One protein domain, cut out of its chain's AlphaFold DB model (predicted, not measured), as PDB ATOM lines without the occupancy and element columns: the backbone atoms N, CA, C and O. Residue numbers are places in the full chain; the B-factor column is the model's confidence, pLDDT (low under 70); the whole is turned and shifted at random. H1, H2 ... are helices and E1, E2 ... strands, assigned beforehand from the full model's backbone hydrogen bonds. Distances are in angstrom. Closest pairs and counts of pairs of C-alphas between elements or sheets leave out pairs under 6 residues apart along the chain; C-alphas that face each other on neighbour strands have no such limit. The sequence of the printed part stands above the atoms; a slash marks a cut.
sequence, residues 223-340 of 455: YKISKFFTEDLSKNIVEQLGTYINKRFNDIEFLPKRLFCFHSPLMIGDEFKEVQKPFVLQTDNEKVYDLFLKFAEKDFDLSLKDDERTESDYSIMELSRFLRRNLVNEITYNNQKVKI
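This is residues 223 to 340 of the 455 residues of the protein "PIN_12 domain-containing protein" of Chryseobacterium sp. MOF25P (UniProt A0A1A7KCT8). A small three-stranded sheet, E2 E3 E4, has helix H2 slantwise over one face, and farther from the sheet H1 and H3 pack together at a steep angle, with H1 also meeting H2 near its first residues. Loops and the short strand E1 lie toward one end of the long axis, and the link of residues 298 to 310 loops far out at the other. The printed part has 118 residues, with three named helices and four named strands in the order H1 E1 E2 H2 H3 E3 E4; the sheet, order E2 E3 E4, is mixed. The class is mixed, helices and strands, with 53 residues in named elements, under half. The whole is compact, with a radius of gyration of the C-alphas of 14.0 A and spans of 43 by 29 by 27 A.

Start at E3, residues 330 to 333, the inner strand. E2, residues 280 to 282, is its parallel neighbour, with N 281 and O 330 2.8 A apart, within hydrogen-bond range. E4, residues 336 to 339, forms an antiparallel hairpin with E3, with N 331 and O 338 2.9 A apart, also within range. H2, residues 286 to 297, is on this sheet, two layers with a helix on one face; it lies over E3 and E4 at a height over the sheet of 8.6 A, slantwise at 48 degrees to E4 on the local plane. The closest C-alphas of H2 and E4 are those of Leu 293 and Val 338, 5.8 A apart. H1, residues 237 to 248, touches H2 with residues 237 to 238 alone, about perpendicular at 75 degrees; the closest C-alphas, of Ile 237 and Lys 287, are 6.6 A apart. H3, residues 311 to 325, touches residues 238 to 242 of H1 at a steep tilt of 48 degrees, the same way; the closest C-alphas, of Val 238 and Ile 316, are 6.9 A apart. H2 and H3 are close but not clearly touching, the C-alphas of Phe 295 and Ile 316 being closest at 7.9 A. E2, H2 H3, E3 form a strand-helix-strand unit, two parallel neighbour strands with helices between, its crossover right-handed. E1, residues 271 to 273, pairs with no named strand, but residues 223 to 224 pair antiparallel with its residues 271 to 272. In H1, H2 and H3 every O i to N i+4 pair is within hydrogen-bond range.

Find C-alpha 330 at (-19.074, -11.934, -28.739); E3 runs 10.3 A from there to C-alpha 333, and E4 10.4 A from C-alpha 336 to C-alpha 339 at (-15.380, -13.942, -30.200). H2 is 16.3 A long. H1 begins at C-alpha 237, (-9.531, -4.127, -16.029), and is 16.0 A long; H3 is 21.2 A. E2 and E1 have three residues each.

The C-alphas farthest apart are those of Tyr 223 and Asp 307, 43.2 A. The printed part has no cut. The links H1 to E1, with 22 residues, and H2 to H3, with 13, are long. The mean pLDDT of the printed part is 88.8; look for values under 70 at residues 299 to 306 and residue 308.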
ATOM      1  N   TYR A 223     -29.891   3.708 -22.092       81.12
ATOM      2  CA  TYR A 223     -29.810   3.411 -20.670       81.12
ATOM      3  C   TYR A 223     -28.735   4.284 -20.035       81.12
ATOM      4  O   TYR A 223     -27.624   4.367 -20.555       81.12
ATOM      5  N   LYS A 224     -29.035   4.901 -18.889       85.25
ATOM      6  CA  LYS A 224     -27.999   5.544 -18.081       85.25
ATOM      7  C   LYS A 224     -27.052   4.470 -17.556       85.25
ATOM      8  O   LYS A 224     -27.499   3.510 -16.915       85.25
ATOM      9  N   ILE A 225     -25.761   4.641 -17.808       87.19
ATOM     10  CA  ILE A 225     -24.760   3.692 -17.335       87.19
ATOM     11  C   ILE A 225     -24.712   3.765 -15.810       87.19
ATOM     12  O   ILE A 225     -24.529   4.821 -15.202       87.19
ATOM     13  N   SER A 226     -24.986   2.626 -15.180       85.00
ATOM     14  CA  SER A 226     -25.160   2.543 -13.732       85.00
ATOM     15  C   SER A 226     -23.857   2.110 -13.070       85.00
ATOM     16  O   SER A 226     -23.313   1.049 -13.383       85.00
ATOM     17  N   LYS A 227     -23.383   2.919 -12.119       88.12
ATOM     18  CA  LYS A 227     -22.233   2.606 -11.262       88.12
ATOM     19  C   LYS A 227     -22.739   2.059  -9.931       88.12
ATOM     20  O   LYS A 227     -23.026   2.814  -9.008       88.12
ATOM     21  N   PHE A 228     -22.927   0.740  -9.860       81.56
ATOM     22  CA  PHE A 228     -23.457   0.081  -8.656       81.56
ATOM     23  C   PHE A 228     -22.442  -0.023  -7.519       81.56
ATOM     24  O   PHE A 228     -22.828  -0.145  -6.360       81.56
ATOM     25  N   PHE A 229     -21.152  -0.002  -7.846       85.25
ATOM     26  CA  PHE A 229     -20.073  -0.172  -6.886       85.25
ATOM     27  C   PHE A 229     -19.016   0.896  -7.124       85.25
ATOM     28  O   PHE A 229     -18.783   1.288  -8.264       85.25
ATOM     29  N   THR A 230     -18.357   1.337  -6.054       84.19
ATOM     30  CA  THR A 230     -17.186   2.205  -6.167       84.19
ATOM     31  C   THR A 230     -16.095   1.464  -6.930       84.19
ATOM     32  O   THR A 230     -15.623   0.412  -6.487       84.19
ATOM     33  N   GLU A 231     -15.733   1.994  -8.091       83.38
ATOM     34  CA  GLU A 231     -14.653   1.468  -8.914       83.38
ATOM     35  C   GLU A 231     -13.316   1.966  -8.394       83.38
ATOM     36  O   GLU A 231     -13.113   3.164  -8.192       83.38
ATOM     37  N   ASP A 232     -12.388   1.036  -8.217       90.12
ATOM     38  CA  ASP A 232     -10.993   1.368  -7.990       90.12
ATOM     39  C   ASP A 232     -10.283   1.431  -9.345       90.12
ATOM     40  O   ASP A 232      -9.836   0.418  -9.885       90.12
ATOM     41  N   LEU A 233     -10.226   2.636  -9.915       92.06
ATOM     42  CA  LEU A 233      -9.622   2.881 -11.228       92.06
ATOM     43  C   LEU A 233      -8.105   2.628 -11.251       92.06
ATOM     44  O   LEU A 233      -7.526   2.592 -12.338       92.06
ATOM     45  N   SER A 234      -7.466   2.450 -10.086       93.81
ATOM     46  CA  SER A 234      -6.050   2.076  -9.995       93.81
ATOM     47  C   SER A 234      -5.801   0.608 -10.358       93.81
ATOM     48  O   SER A 234      -4.704   0.259 -10.795       93.81
ATOM     49  N   LYS A 235      -6.826  -0.244 -10.240       93.69
ATOM     50  CA  LYS A 235      -6.752  -1.665 -10.592       93.69
ATOM     51  C   LYS A 235      -6.805  -1.872 -12.098       93.69
ATOM     52  O   LYS A 235      -7.408  -1.088 -12.833       93.69
ATOM     53  N   ASN A 236      -6.227  -2.972 -12.573       95.19
ATOM     54  CA  ASN A 236      -6.363  -3.357 -13.977       95.19
ATOM     55  C   ASN A 236      -7.809  -3.796 -14.301       95.19
ATOM     56  O   ASN A 236      -8.611  -4.098 -13.416       95.19
ATOM     57  N   ILE A 237      -8.156  -3.837 -15.592       95.50
ATOM     58  CA  ILE A 237      -9.531  -4.127 -16.029       95.50
ATOM     59  C   ILE A 237     -10.015  -5.533 -15.629       95.50
ATOM     60  O   ILE A 237     -11.205  -5.716 -15.379       95.50
ATOM     61  N   VAL A 238      -9.111  -6.513 -15.511       95.00
ATOM     62  CA  VAL A 238      -9.440  -7.887 -15.094       95.00
ATOM     63  C   VAL A 238      -9.916  -7.898 -13.644       95.00
ATOM     64  O   VAL A 238     -10.983  -8.432 -13.351       95.00
ATOM     65  N   GLU A 239      -9.180  -7.240 -12.749       93.31
ATOM     66  CA  GLU A 239      -9.541  -7.114 -11.333       93.31
ATOM     67  C   GLU A 239     -10.823  -6.303 -11.123       93.31
ATOM     68  O   GLU A 239     -11.646  -6.646 -10.265       93.31
ATOM     69  N   GLN A 240     -11.018  -5.237 -11.908       94.56
ATOM     70  CA  GLN A 240     -12.252  -4.452 -11.876       94.56
ATOM     71  C   GLN A 240     -13.459  -5.316 -12.278       94.56
ATOM     72  O   GLN A 240     -14.458  -5.347 -11.555       94.56
ATOM     73  N   LEU A 241     -13.357  -6.062 -13.386       95.12
ATOM     74  CA  LEU A 241     -14.404  -6.980 -13.847       95.12
ATOM     75  C   LEU A 241     -14.656  -8.113 -12.846       95.12
ATOM     76  O   LEU A 241     -15.814  -8.396 -12.544       95.12
ATOM     77  N   GLY A 242     -13.603  -8.721 -12.296       93.00
ATOM     78  CA  GLY A 242     -13.714  -9.775 -11.286       93.00
ATOM     79  C   GLY A 242     -14.425  -9.282 -10.026       93.00
ATOM     80  O   GLY A 242     -15.377  -9.904  -9.560       93.00
ATOM     81  N   THR A 243     -14.046  -8.103  -9.523       92.31
ATOM     82  CA  THR A 243     -14.718  -7.462  -8.380       92.31
ATOM     83  C   THR A 243     -16.191  -7.186  -8.682       92.31
ATOM     84  O   THR A 243     -17.057  -7.462  -7.851       92.31
ATOM     85  N   TYR A 244     -16.482  -6.643  -9.868       94.00
ATOM     86  CA  TYR A 244     -17.845  -6.360 -10.305       94.00
ATOM     87  C   TYR A 244     -18.695  -7.632 -10.377       94.00
ATOM     88  O   TYR A 244     -19.784  -7.663  -9.807       94.00
ATOM     89  N   ILE A 245     -18.194  -8.688 -11.023       93.06
ATOM     90  CA  ILE A 245     -18.899  -9.965 -11.170       93.06
ATOM     91  C   ILE A 245     -19.146 -10.591  -9.804       93.06
ATOM     92  O   ILE A 245     -20.293 -10.890  -9.485       93.06
ATOM     93  N   ASN A 246     -18.116 -10.691  -8.963       90.50
ATOM     94  CA  ASN A 246     -18.241 -11.284  -7.633       90.50
ATOM     95  C   ASN A 246     -19.273 -10.555  -6.771       90.50
ATOM     96  O   ASN A 246     -20.018 -11.197  -6.043       90.50
ATOM     97  N   LYS A 247     -19.365  -9.222  -6.867       90.56
ATOM     98  CA  LYS A 247     -20.376  -8.450  -6.131       90.56
ATOM     99  C   LYS A 247     -21.765  -8.541  -6.755       90.56
ATOM    100  O   LYS A 247     -22.745  -8.655  -6.030       90.56
ATOM    101  N   ARG A 248     -21.872  -8.445  -8.083       89.62
ATOM    102  CA  ARG A 248     -23.161  -8.390  -8.793       89.62
ATOM    103  C   ARG A 248     -23.847  -9.754  -8.881       89.62
ATOM    104  O   ARG A 248     -25.073  -9.796  -8.916       89.62
ATOM    105  N   PHE A 249     -23.070 -10.830  -8.925       91.12
ATOM    106  CA  PHE A 249     -23.520 -12.210  -9.126       91.12
ATOM    107  C   PHE A 249     -23.310 -13.076  -7.876       91.12
ATOM    108  O   PHE A 249     -23.349 -14.299  -7.960       91.12
ATOM    109  N   ASN A 250     -23.118 -12.460  -6.701       90.06
ATOM    110  CA  ASN A 250     -23.036 -13.186  -5.425       90.06
ATOM    111  C   ASN A 250     -24.326 -13.953  -5.077       90.06
ATOM    112  O   ASN A 250     -24.300 -14.878  -4.267       90.06
ATOM    113  N   ASP A 251     -25.449 -13.533  -5.656       90.62
ATOM    114  CA  ASP A 251     -26.775 -14.094  -5.438       90.62
ATOM    115  C   ASP A 251     -27.127 -15.145  -6.504       90.62
ATOM    116  O   ASP A 251     -27.540 -16.254  -6.174       90.62
ATOM    117  N   ILE A 252     -26.904 -14.833  -7.786       90.31
ATOM    118  CA  ILE A 252     -27.235 -15.715  -8.912       90.31
ATOM    119  C   ILE A 252     -26.104 -15.779  -9.937       90.31
ATOM    120  O   ILE A 252     -25.554 -14.756 -10.331       90.31
ATOM    121  N   GLU A 253     -25.807 -16.983 -10.434       88.25
ATOM    122  CA  GLU A 253     -24.764 -17.194 -11.452       88.25
ATOM    123  C   GLU A 253     -25.187 -16.762 -12.866       88.25
ATOM    124  O   GLU A 253     -24.344 -16.426 -13.703       88.25
ATOM    125  N   PHE A 254     -26.494 -16.800 -13.141       91.00
ATOM    126  CA  PHE A 254     -27.081 -16.440 -14.425       91.00
ATOM    127  C   PHE A 254     -27.979 -15.212 -14.299       91.00
ATOM    128  O   PHE A 254     -29.024 -15.243 -13.651       91.00
ATOM    129  N   LEU A 255     -27.611 -14.153 -15.004       88.88
ATOM    130  CA  LEU A 255     -28.387 -12.942 -15.169       88.88
ATOM    131  C   LEU A 255     -28.487 -12.638 -16.669       88.88
ATOM    132  O   LEU A 255     -27.467 -12.556 -17.350       88.88
ATOM    133  N   PRO A 256     -29.693 -12.431 -17.222       88.44
ATOM    134  CA  PRO A 256     -29.836 -12.025 -18.613       88.44
ATOM    135  C   PRO A 256     -28.953 -10.818 -18.951       88.44
ATOM    136  O   PRO A 256     -29.008  -9.811 -18.249       88.44
ATOM    137  N   LYS A 257     -28.204 -10.893 -20.064       91.06
ATOM    138  CA  LYS A 257     -27.285  -9.847 -20.566       91.06
ATOM    139  C   LYS A 257     -27.810  -8.419 -20.381       91.06
ATOM    140  O   LYS A 257     -27.104  -7.554 -19.870       91.06
ATOM    141  N   ARG A 258     -29.075  -8.195 -20.749       88.50
ATOM    142  CA  ARG A 258     -29.754  -6.892 -20.664       88.50
ATOM    143  C   ARG A 258     -29.773  -6.273 -19.264       88.50
ATOM    144  O   ARG A 258     -30.074  -5.104 -19.152       88.50
ATOM    145  N   LEU A 259     -29.536  -7.041 -18.201       89.50
ATOM    146  CA  LEU A 259     -29.569  -6.570 -16.814       89.50
ATOM    147  C   LEU A 259     -28.182  -6.224 -16.260       89.50
ATOM    148  O   LEU A 259     -28.075  -5.923 -15.068       89.50
ATOM    149  N   PHE A 260     -27.128  -6.347 -17.072       92.44
ATOM    150  CA  PHE A 260     -25.765  -6.042 -16.640       92.44
ATOM    151  C   PHE A 260     -24.867  -5.414 -17.707       92.44
ATOM    152  O   PHE A 260     -23.829  -4.862 -17.356       92.44
ATOM    153  N   CYS A 261     -25.225  -5.477 -18.992       91.69
ATOM    154  CA  CYS A 261     -24.352  -5.008 -20.070       91.69
ATOM    155  C   CYS A 261     -24.155  -3.487 -20.119       91.69
ATOM    156  O   CYS A 261     -23.216  -3.043 -20.760       91.69
ATOM    157  N   PHE A 262     -25.004  -2.700 -19.452       91.81
ATOM    158  CA  PHE A 262     -24.885  -1.238 -19.375       91.81
ATOM    159  C   PHE A 262     -24.258  -0.751 -18.058       91.81
ATOM    160  O   PHE A 262     -24.437   0.399 -17.660       91.81
ATOM    161  N   HIS A 263     -23.590  -1.634 -17.318       94.56
ATOM    162  CA  HIS A 263     -22.972  -1.291 -16.041       94.56
ATOM    163  C   HIS A 263     -21.484  -1.041 -16.220       94.56
ATOM    164  O   HIS A 263     -20.831  -1.655 -17.062       94.56
ATOM    165  N   SER A 264     -20.922  -0.210 -15.359       93.88
ATOM    166  CA  SER A 264     -19.474  -0.148 -15.221       93.88
ATOM    167  C   SER A 264     -18.947  -1.383 -14.457       93.88
ATOM    168  O   SER A 264     -19.659  -1.877 -13.574       93.88
ATOM    169  N   PRO A 265     -17.762  -1.944 -14.785       95.94
ATOM    170  CA  PRO A 265     -16.754  -1.462 -15.739       95.94
ATOM    171  C   PRO A 265     -16.928  -1.995 -17.170       95.94
ATOM    172  O   PRO A 265     -16.037  -1.824 -17.995       95.94
ATOM    173  N   LEU A 266     -18.052  -2.643 -17.504       96.06
ATOM    174  CA  LEU A 266     -18.319  -3.068 -18.887       96.06
ATOM    175  C   LEU A 266     -18.557  -1.872 -19.817       96.06
ATOM    176  O   LEU A 266     -18.355  -2.004 -21.020       96.06
ATOM    177  N   MET A 267     -18.960  -0.731 -19.260       96.19
ATOM    178  CA  MET A 267     -19.190   0.538 -19.946       96.19
ATOM    179  C   MET A 267     -18.539   1.700 -19.178       96.19
ATOM    180  O   MET A 267     -18.504   1.653 -17.950       96.19
ATOM    181  N   ILE A 268     -18.066   2.740 -19.873       95.31
ATOM    182  CA  ILE A 268     -17.445   3.945 -19.284       95.31
ATOM    183  C   ILE A 268     -18.271   5.220 -19.523       95.31
ATOM    184  O   ILE A 268     -18.210   6.126 -18.691       95.31
ATOM    185  N   GLY A 269     -19.026   5.319 -20.621       92.81
ATOM    186  CA  GLY A 269     -19.810   6.510 -20.954       92.81
ATOM    187  C   GLY A 269     -20.943   6.818 -19.969       92.81
ATOM    188  O   GLY A 269     -21.180   6.101 -18.998       92.81
ATOM    189  N   ASP A 270     -21.693   7.885 -20.244       90.00
ATOM    190  CA  ASP A 270     -22.867   8.259 -19.438       90.00
ATOM    191  C   ASP A 270     -24.154   7.561 -19.910       90.00
ATOM    192  O   ASP A 270     -25.052   7.258 -19.114       90.00
ATOM    193  N   GLU A 271     -24.234   7.267 -21.209       90.50
ATOM    194  CA  GLU A 271     -25.380   6.637 -21.862       90.50
ATOM    195  C   GLU A 271     -24.948   5.419 -22.687       90.50
ATOM    196  O   GLU A 271     -23.984   5.463 -23.447       90.50
ATOM    197  N   PHE A 272     -25.720   4.340 -22.603       87.88
ATOM    198  CA  PHE A 272     -25.583   3.150 -23.435       87.88
ATOM    199  C   PHE A 272     -26.778   3.041 -24.367       87.88
ATOM    200  O   PHE A 272     -27.903   3.010 -23.884       87.88
ATOM    201  N   LYS A 273     -26.557   2.908 -25.678       87.31
ATOM    202  CA  LYS A 273     -27.620   2.549 -26.623       87.31
ATOM    203  C   LYS A 273     -27.652   1.033 -26.827       87.31
ATOM    204  O   LYS A 273     -26.763   0.494 -27.482       87.31
ATOM    205  N   GLU A 274     -28.672   0.350 -26.312       82.25
ATOM    206  CA  GLU A 274     -28.829  -1.093 -26.482       82.25
ATOM    207  C   GLU A 274     -28.999  -1.449 -27.954       82.25
ATOM    208  O   GLU A 274     -29.938  -1.039 -28.638       82.25
ATOM    209  N   VAL A 275     -28.082  -2.281 -28.431       83.81
ATOM    210  CA  VAL A 275     -28.214  -2.969 -29.704       83.81
ATOM    211  C   VAL A 275     -28.763  -4.361 -29.425       83.81
ATOM    212  O   VAL A 275     -28.131  -5.173 -28.741       83.81
ATOM    213  N   GLN A 276     -29.938  -4.658 -29.986       81.94
ATOM    214  CA  GLN A 276     -30.626  -5.947 -29.850       81.94
ATOM    215  C   GLN A 276     -29.954  -7.058 -30.671       81.94
ATOM    216  O   GLN A 276     -30.548  -7.677 -31.549       81.94
ATOM    217  N   LYS A 277     -28.676  -7.320 -30.392       89.50
ATOM    218  CA  LYS A 277     -27.958  -8.481 -30.911       89.50
ATOM    219  C   LYS A 277     -27.950  -9.573 -29.839       89.50
ATOM    220  O   LYS A 277     -27.384  -9.358 -28.755       89.50
ATOM    221  N   PRO A 278     -28.580 -10.733 -30.090       89.94
ATOM    222  CA  PRO A 278     -28.510 -11.848 -29.160       89.94
ATOM    223  C   PRO A 278     -27.053 -12.286 -29.035       89.94
ATOM    224  O   PRO A 278     -26.297 -12.246 -30.000       89.94
ATOM    225  N   PHE A 279     -26.644 -12.663 -27.831       94.38
ATOM    226  CA  PHE A 279     -25.294 -13.147 -27.543       94.38
ATOM    227  C   PHE A 279     -24.117 -12.184 -27.742       94.38
ATOM    228  O   PHE A 279     -22.972 -12.589 -27.560       94.38
ATOM    229  N   VAL A 280     -24.370 -10.915 -28.064       96.12
ATOM    230  CA  VAL A 280     -23.319  -9.911 -28.270       96.12
ATOM    231  C   VAL A 280     -23.349  -8.876 -27.151       96.12
ATOM    232  O   VAL A 280     -24.382  -8.237 -26.938       96.12
ATOM    233  N   LEU A 281     -22.234  -8.681 -26.451       96.12
ATOM    234  CA  LEU A 281     -22.044  -7.577 -25.513       96.12
ATOM    235  C   LEU A 281     -21.384  -6.404 -26.238       96.12
ATOM    236  O   LEU A 281     -20.258  -6.503 -26.711       96.12
ATOM    237  N   GLN A 282     -22.098  -5.291 -26.344       96.25
ATOM    238  CA  GLN A 282     -21.513  -4.050 -26.831       96.25
ATOM    239  C   GLN A 282     -20.874  -3.316 -25.659       96.25
ATOM    240  O   GLN A 282     -21.498  -3.201 -24.608       96.25
ATOM    241  N   THR A 283     -19.653  -2.836 -25.862       96.94
ATOM    242  CA  THR A 283     -18.901  -2.051 -24.886       96.94
ATOM    243  C   THR A 283     -18.405  -0.759 -25.536       96.94
ATOM    244  O   THR A 283     -18.105  -0.746 -26.730       96.94
ATOM    245  N   ASP A 284     -18.338   0.327 -24.769       96.75
ATOM    246  CA  ASP A 284     -17.564   1.537 -25.092       96.75
ATOM    247  C   ASP A 284     -16.235   1.595 -24.311       96.75
ATOM    248  O   ASP A 284     -15.466   2.546 -24.446       96.75
ATOM    249  N   ASN A 285     -15.946   0.562 -23.514       97.31
ATOM    250  CA  ASN A 285     -14.709   0.419 -22.771       97.31
ATOM    251  C   ASN A 285     -13.675  -0.328 -23.623       97.31
ATOM    252  O   ASN A 285     -13.655  -1.560 -23.671       97.31
ATOM    253  N   GLU A 286     -12.780   0.428 -24.260       97.88
ATOM    254  CA  GLU A 286     -11.687  -0.109 -25.083       97.88
ATOM    255  C   GLU A 286     -10.853  -1.157 -24.329       97.88
ATOM    256  O   GLU A 286     -10.551  -2.215 -24.874       97.88
ATOM    257  N   LYS A 287     -10.590  -0.952 -23.028       97.44
ATOM    258  CA  LYS A 287      -9.811  -1.901 -22.212       97.44
ATOM    259  C   LYS A 287     -10.496  -3.260 -22.074       97.44
ATOM    260  O   LYS A 287      -9.811  -4.277 -21.989       97.44
ATOM    261  N   VAL A 288     -11.832  -3.290 -22.021       96.88
ATOM    262  CA  VAL A 288     -12.600  -4.546 -21.996       96.88
ATOM    263  C   VAL A 288     -12.462  -5.246 -23.338       96.88
ATOM    264  O   VAL A 288     -12.190  -6.441 -23.371       96.88
ATOM    265  N   TYR A 289     -12.616  -4.518 -24.442       97.75
ATOM    266  CA  TYR A 289     -12.468  -5.092 -25.776       97.75
ATOM    267  C   TYR A 289     -11.058  -5.658 -26.009       97.75
ATOM    268  O   TYR A 289     -10.927  -6.834 -26.357       97.75
ATOM    269  N   ASP A 290     -10.020  -4.875 -25.714       96.62
ATOM    270  CA  ASP A 290      -8.613  -5.259 -25.867       96.62
ATOM    271  C   ASP A 290      -8.236  -6.483 -25.034       96.62
ATOM    272  O   ASP A 290      -7.433  -7.310 -25.470       96.62
ATOM    273  N   LEU A 291      -8.814  -6.615 -23.834       95.12
ATOM    274  CA  LEU A 291      -8.611  -7.780 -22.978       95.12
ATOM    275  C   LEU A 291      -9.006  -9.068 -23.708       95.12
ATOM    276  O   LEU A 291      -8.226 -10.020 -23.759       95.12
ATOM    277  N   PHE A 292     -10.210  -9.094 -24.281       94.81
ATOM    278  CA  PHE A 292     -10.714 -10.278 -24.971       94.81
ATOM    279  C   PHE A 292     -10.111 -10.444 -26.366       94.81
ATOM    280  O   PHE A 292      -9.973 -11.582 -26.806       94.81
ATOM    281  N   LEU A 293      -9.704  -9.358 -27.038       95.06
ATOM    282  CA  LEU A 293      -8.971  -9.422 -28.307       95.06
ATOM    283  C   LEU A 293      -7.634 -10.146 -28.131       95.06
ATOM    284  O   LEU A 293      -7.408 -11.169 -28.774       95.06
ATOM    285  N   LYS A 294      -6.807  -9.698 -27.177       91.94
ATOM    286  CA  LYS A 294      -5.524 -10.347 -26.850       91.94
ATOM    287  C   LYS A 294      -5.706 -11.806 -26.442       91.94
ATOM    288  O   LYS A 294      -4.860 -12.646 -26.736       91.94
ATOM    289  N   PHE A 295      -6.800 -12.108 -25.745       87.31
ATOM    290  CA  PHE A 295      -7.116 -13.470 -25.329       87.31
ATOM    291  C   PHE A 295      -7.584 -14.361 -26.489       87.31
ATOM    292  O   PHE A 295      -7.326 -15.556 -26.457       87.31
ATOM    293  N   ALA A 296      -8.249 -13.802 -27.503       89.50
ATOM    294  CA  ALA A 296      -8.674 -14.538 -28.692       89.50
ATOM    295  C   ALA A 296      -7.531 -14.778 -29.698       89.50
ATOM    296  O   ALA A 296      -7.586 -15.751 -30.441       89.50
ATOM    297  N   GLU A 297      -6.524 -13.898 -29.739       86.94
ATOM    298  CA  GLU A 297      -5.339 -14.025 -30.609       86.94
ATOM    299  C   GLU A 297      -4.325 -15.049 -30.104       86.94
ATOM    300  O   GLU A 297      -3.690 -15.749 -30.894       86.94
ATOM    301  N   LYS A 298      -4.169 -15.147 -28.780       81.38
ATOM    302  CA  LYS A 298      -3.514 -16.296 -28.170       81.38
ATOM    303  C   LYS A 298      -4.430 -17.472 -28.461       81.38
ATOM    304  O   LYS A 298      -5.479 -17.567 -27.836       81.38
ATOM    305  N   ASP A 299      -4.077 -18.307 -29.430       67.94
ATOM    306  CA  ASP A 299      -4.779 -19.550 -29.749       67.94
ATOM    307  C   ASP A 299      -4.674 -20.453 -28.510       67.94
ATOM    308  O   ASP A 299      -3.746 -21.248 -28.362       67.94
ATOM    309  N   PHE A 300      -5.514 -20.159 -27.512       67.69
ATOM    310  CA  PHE A 300      -5.345 -20.609 -26.143       67.69
ATOM    311  C   PHE A 300      -5.707 -22.076 -26.173       67.69
ATOM    312  O   PHE A 300      -6.880 -22.453 -26.106       67.69
ATOM    313  N   ASP A 301      -4.685 -22.905 -26.357       64.31
ATOM    314  CA  ASP A 301      -4.846 -24.333 -26.299       64.31
ATOM    315  C   ASP A 301      -5.243 -24.663 -24.862       64.31
ATOM    316  O   ASP A 301      -4.433 -24.709 -23.937       64.31
ATOM    317  N   LEU A 302      -6.548 -24.851 -24.666       61.53
ATOM    318  CA  LEU A 302      -7.142 -25.234 -23.391       61.53
ATOM    319  C   LEU A 302      -6.573 -26.570 -22.874       61.53
ATOM    320  O   LEU A 302      -6.900 -26.953 -21.753       61.53
ATOM    321  N   SER A 303      -5.751 -27.274 -23.668       61.50
ATOM    322  CA  SER A 303      -5.011 -28.468 -23.269       61.50
ATOM    323  C   SER A 303      -3.656 -28.204 -22.593       61.50
ATOM    324  O   SER A 303      -3.064 -29.155 -22.080       61.50
ATOM    325  N   LEU A 304      -3.176 -26.952 -22.532       57.97
ATOM    326  CA  LEU A 304      -1.970 -26.602 -21.769       57.97
ATOM    327  C   LEU A 304      -2.131 -27.012 -20.300       57.97
ATOM    328  O   LEU A 304      -3.155 -26.705 -19.679       57.97
ATOM    329  N   LYS A 305      -1.116 -27.709 -19.769       63.09
ATOM    330  CA  LYS A 305      -1.058 -28.188 -18.380       63.09
ATOM    331  C   LYS A 305      -1.126 -27.004 -17.411       63.09
ATOM    332  O   LYS A 305      -0.585 -25.939 -17.694       63.09
ATOM    333  N   ASP A 306      -1.781 -27.204 -16.268       64.88
ATOM    334  CA  ASP A 306      -2.075 -26.140 -15.292       64.88
ATOM    335  C   ASP A 306      -0.823 -25.414 -14.748       64.88
ATOM    336  O   ASP A 306      -0.945 -24.275 -14.295       64.88
ATOM    337  N   ASP A 307       0.365 -26.021 -14.868       70.38
ATOM    338  CA  ASP A 307       1.647 -25.503 -14.366       70.38
ATOM    339  C   ASP A 307       2.234 -24.326 -15.179       70.38
ATOM    340  O   ASP A 307       3.121 -23.631 -14.689       70.38
ATOM    341  N   GLU A 308       1.762 -24.071 -16.406       67.69
ATOM    342  CA  GLU A 308       2.295 -22.999 -17.277       67.69
ATOM    343  C   GLU A 308       1.456 -21.708 -17.261       67.69
ATOM    344  O   GLU A 308       1.806 -20.721 -17.911       67.69
ATOM    345  N   ARG A 309       0.333 -21.691 -16.532       71.12
ATOM    346  CA  ARG A 309      -0.615 -20.567 -16.543       71.12
ATOM    347  C   ARG A 309      -0.289 -19.532 -15.474       71.12
ATOM    348  O   ARG A 309      -0.053 -19.870 -14.317       71.12
ATOM    349  N   THR A 310      -0.366 -18.253 -15.836       77.38
ATOM    350  CA  THR A 310      -0.286 -17.164 -14.856       77.38
ATOM    351  C   THR A 310      -1.633 -16.958 -14.151       77.38
ATOM    352  O   THR A 310      -2.696 -17.300 -14.673       77.38
ATOM    353  N   GLU A 311      -1.627 -16.335 -12.970       78.25
ATOM    354  CA  GLU A 311      -2.849 -15.963 -12.229       78.25
ATOM    355  C   GLU A 311      -3.797 -15.066 -13.054       78.25
ATOM    356  O   GLU A 311      -5.028 -15.166 -12.963       78.25
ATOM    357  N   SER A 312      -3.236 -14.230 -13.938       77.56
ATOM    358  CA  SER A 312      -4.027 -13.415 -14.862       77.56
ATOM    359  C   SER A 312      -4.770 -14.260 -15.896       77.56
ATOM    360  O   SER A 312      -5.908 -13.940 -16.235       77.56
ATOM    361  N   ASP A 313      -4.164 -15.349 -16.379       77.50
ATOM    362  CA  ASP A 313      -4.789 -16.231 -17.368       77.50
ATOM    363  C   ASP A 313      -5.986 -16.980 -16.765       77.50
ATOM    364  O   ASP A 313      -7.047 -17.057 -17.392       77.50
ATOM    365  N   TYR A 314      -5.871 -17.442 -15.513       75.88
ATOM    366  CA  TYR A 314      -6.993 -18.030 -14.771       75.88
ATOM    367  C   TYR A 314      -8.161 -17.051 -14.638       75.88
ATOM    368  O   TYR A 314      -9.302 -17.397 -14.954       75.88
ATOM    369  N   SER A 315      -7.867 -15.807 -14.262       84.00
ATOM    370  CA  SER A 315      -8.885 -14.768 -14.107       84.00
ATOM    371  C   SER A 315      -9.621 -14.491 -15.426       84.00
ATOM    372  O   SER A 315     -10.848 -14.416 -15.460       84.00
ATOM    373  N   ILE A 316      -8.907 -14.414 -16.557       87.50
ATOM    374  CA  ILE A 316      -9.520 -14.185 -17.878       87.50
ATOM    375  C   ILE A 316     -10.359 -15.389 -18.333       87.50
ATOM    376  O   ILE A 316     -11.434 -15.218 -18.924       87.50
ATOM    377  N   MET A 317      -9.919 -16.614 -18.034       88.19
ATOM    378  CA  MET A 317     -10.703 -17.824 -18.292       88.19
ATOM    379  C   MET A 317     -12.004 -17.845 -17.485       88.19
ATOM    380  O   MET A 317     -13.047 -18.236 -18.019       88.19
ATOM    381  N   GLU A 318     -11.971 -17.418 -16.223       89.62
ATOM    382  CA  GLU A 318     -13.169 -17.287 -15.393       89.62
ATOM    383  C   GLU A 318     -14.122 -16.221 -15.932       89.62
ATOM    384  O   GLU A 318     -15.312 -16.502 -16.079       89.62
ATOM    385  N   LEU A 319     -13.608 -15.053 -16.329       93.00
ATOM    386  CA  LEU A 319     -14.396 -13.999 -16.979       93.00
ATOM    387  C   LEU A 319     -15.058 -14.494 -18.272       93.00
ATOM    388  O   LEU A 319     -16.248 -14.267 -18.499       93.00
ATOM    389  N   SER A 320     -14.313 -15.218 -19.106       92.50
ATOM    390  CA  SER A 320     -14.825 -15.797 -20.353       92.50
ATOM    391  C   SER A 320     -15.931 -16.815 -20.085       92.50
ATOM    392  O   SER A 320     -16.988 -16.781 -20.719       92.50
ATOM    393  N   ARG A 321     -15.720 -17.702 -19.104       90.88
ATOM    394  CA  ARG A 321     -16.713 -18.692 -18.669       90.88
ATOM    395  C   ARG A 321     -17.966 -18.011 -18.136       90.88
ATOM    396  O   ARG A 321     -19.074 -18.416 -18.480       90.88
ATOM    397  N   PHE A 322     -17.790 -16.976 -17.328       92.44
ATOM    398  CA  PHE A 322     -18.868 -16.176 -16.779       92.44
ATOM    399  C   PHE A 322     -19.710 -15.525 -17.888       92.44
ATOM    400  O   PHE A 322     -20.929 -15.700 -17.916       92.44
ATOM    401  N   LEU A 323     -19.074 -14.834 -18.840       94.19
ATOM    402  CA  LEU A 323     -19.764 -14.193 -19.959       94.19
ATOM    403  C   LEU A 323     -20.522 -15.223 -20.805       94.19
ATOM    404  O   LEU A 323     -21.705 -15.036 -21.088       94.19
ATOM    405  N   ARG A 324     -19.891 -16.359 -21.117       92.50
ATOM    406  CA  ARG A 324     -20.520 -17.460 -21.861       92.50
ATOM    407  C   ARG A 324     -21.724 -18.055 -21.129       92.50
ATOM    408  O   ARG A 324     -22.766 -18.246 -21.755       92.50
ATOM    409  N   ARG A 325     -21.625 -18.302 -19.815       91.06
ATOM    410  CA  ARG A 325     -22.761 -18.751 -18.980       91.06
ATOM    411  C   ARG A 325     -23.920 -17.763 -19.048       91.06
ATOM    412  O   ARG A 325     -25.068 -18.178 -19.133       91.06
ATOM    413  N   ASN A 326     -23.609 -16.472 -19.103       93.62
ATOM    414  CA  ASN A 326     -24.566 -15.377 -19.230       93.62
ATOM    415  C   ASN A 326     -24.950 -15.055 -20.681       93.62
ATOM    416  O   ASN A 326     -25.443 -13.962 -20.976       93.62
ATOM    417  N   LEU A 327     -24.766 -16.025 -21.585       94.50
ATOM    418  CA  LEU A 327     -25.141 -15.938 -22.990       94.50
ATOM    419  C   LEU A 327     -24.477 -14.747 -23.689       94.50
ATOM    420  O   LEU A 327     -25.123 -14.059 -24.468       94.50
ATOM    421  N   VAL A 328     -23.200 -14.490 -23.418       95.56
ATOM    422  CA  VAL A 328     -22.361 -13.543 -24.158       95.56
ATOM    423  C   VAL A 328     -21.266 -14.339 -24.861       95.56
ATOM    424  O   VAL A 328     -20.401 -14.940 -24.231       95.56
ATOM    425  N   ASN A 329     -21.334 -14.361 -26.188       95.94
ATOM    426  CA  ASN A 329     -20.446 -15.113 -27.069       95.94
ATOM    427  C   ASN A 329     -19.478 -14.202 -27.830       95.94
ATOM    428  O   ASN A 329     -18.413 -14.653 -28.249       95.94
ATOM    429  N   GLU A 330     -19.857 -12.939 -28.024       97.31
ATOM    430  CA  GLU A 330     -19.074 -11.934 -28.739       97.31
ATOM    431  C   GLU A 330     -19.069 -10.623 -27.957       97.31
ATOM    432  O   GLU A 330     -20.057 -10.284 -27.297       97.31
ATOM    433  N   ILE A 331     -17.981  -9.870 -28.079       97.44
ATOM    434  CA  ILE A 331     -17.868  -8.497 -27.585       97.44
ATOM    435  C   ILE A 331     -17.627  -7.577 -28.774       97.44
ATOM    436  O   ILE A 331     -16.878  -7.928 -29.689       97.44
ATOM    437  N   THR A 332     -18.269  -6.410 -28.780       97.44
ATOM    438  CA  THR A 332     -18.101  -5.424 -29.851       97.44
ATOM    439  C   THR A 332     -17.767  -4.043 -29.331       97.44
ATOM    440  O   THR A 332     -18.472  -3.543 -28.456       97.44
ATOM    441  N   TYR A 333     -16.773  -3.417 -29.953       97.06
ATOM    442  CA  TYR A 333     -16.328  -2.046 -29.718       97.06
ATOM    443  C   TYR A 333     -16.109  -1.373 -31.076       97.06
ATOM    444  O   TYR A 333     -15.504  -1.972 -31.962       97.06
ATOM    445  N   ASN A 334     -16.663  -0.176 -31.291       94.75
ATOM    446  CA  ASN A 334     -16.542   0.574 -32.554       94.75
ATOM    447  C   ASN A 334     -16.773  -0.272 -33.831       94.75
ATOM    448  O   ASN A 334     -16.025  -0.190 -34.800       94.75
ATOM    449  N   ASN A 335     -17.826  -1.100 -33.827       93.69
ATOM    450  CA  ASN A 335     -18.195  -2.057 -34.888       93.69
ATOM    451  C   ASN A 335     -17.220  -3.220 -35.138       93.69
ATOM    452  O   ASN A 335     -17.540  -4.106 -35.934       93.69
ATOM    453  N   GLN A 336     -16.089  -3.275 -34.444       96.94
ATOM    454  CA  GLN A 336     -15.220  -4.441 -34.440       96.94
ATOM    455  C   GLN A 336     -15.773  -5.499 -33.488       96.94
ATOM    456  O   GLN A 336     -16.485  -5.180 -32.532       96.94
ATOM    457  N   LYS A 337     -15.495  -6.773 -33.775       97.44
ATOM    458  CA  LYS A 337     -16.008  -7.900 -32.997       97.44
ATOM    459  C   LYS A 337     -14.881  -8.827 -32.583       97.44
ATOM    460  O   LYS A 337     -14.074  -9.214 -33.420       97.44
ATOM    461  N   VAL A 338     -14.939  -9.287 -31.341       97.25
ATOM    462  CA  VAL A 338     -14.121 -10.387 -30.841       97.25
ATOM    463  C   VAL A 338     -15.022 -11.512 -30.340       97.25
ATOM    464  O   VAL A 338     -15.999 -11.278 -29.625       97.25
ATOM    465  N   LYS A 339     -14.714 -12.750 -30.734       96.31
ATOM    466  CA  LYS A 339     -15.380 -13.942 -30.200       96.31
ATOM    467  C   LYS A 339     -14.729 -14.313 -28.875       96.31
ATOM    468  O   LYS A 339     -13.518 -14.481 -28.811       96.31
ATOM    469  N   ILE A 340     -15.535 -14.498 -27.836       93.88
ATOM    470  CA  ILE A 340     -15.046 -15.039 -26.564       93.88
ATOM    471  C   ILE A 340     -14.721 -16.519 -26.795       93.88
ATOM    472  O   ILE A 340     -15.575 -17.208 -27.345       93.88
TER     473      ILE A 340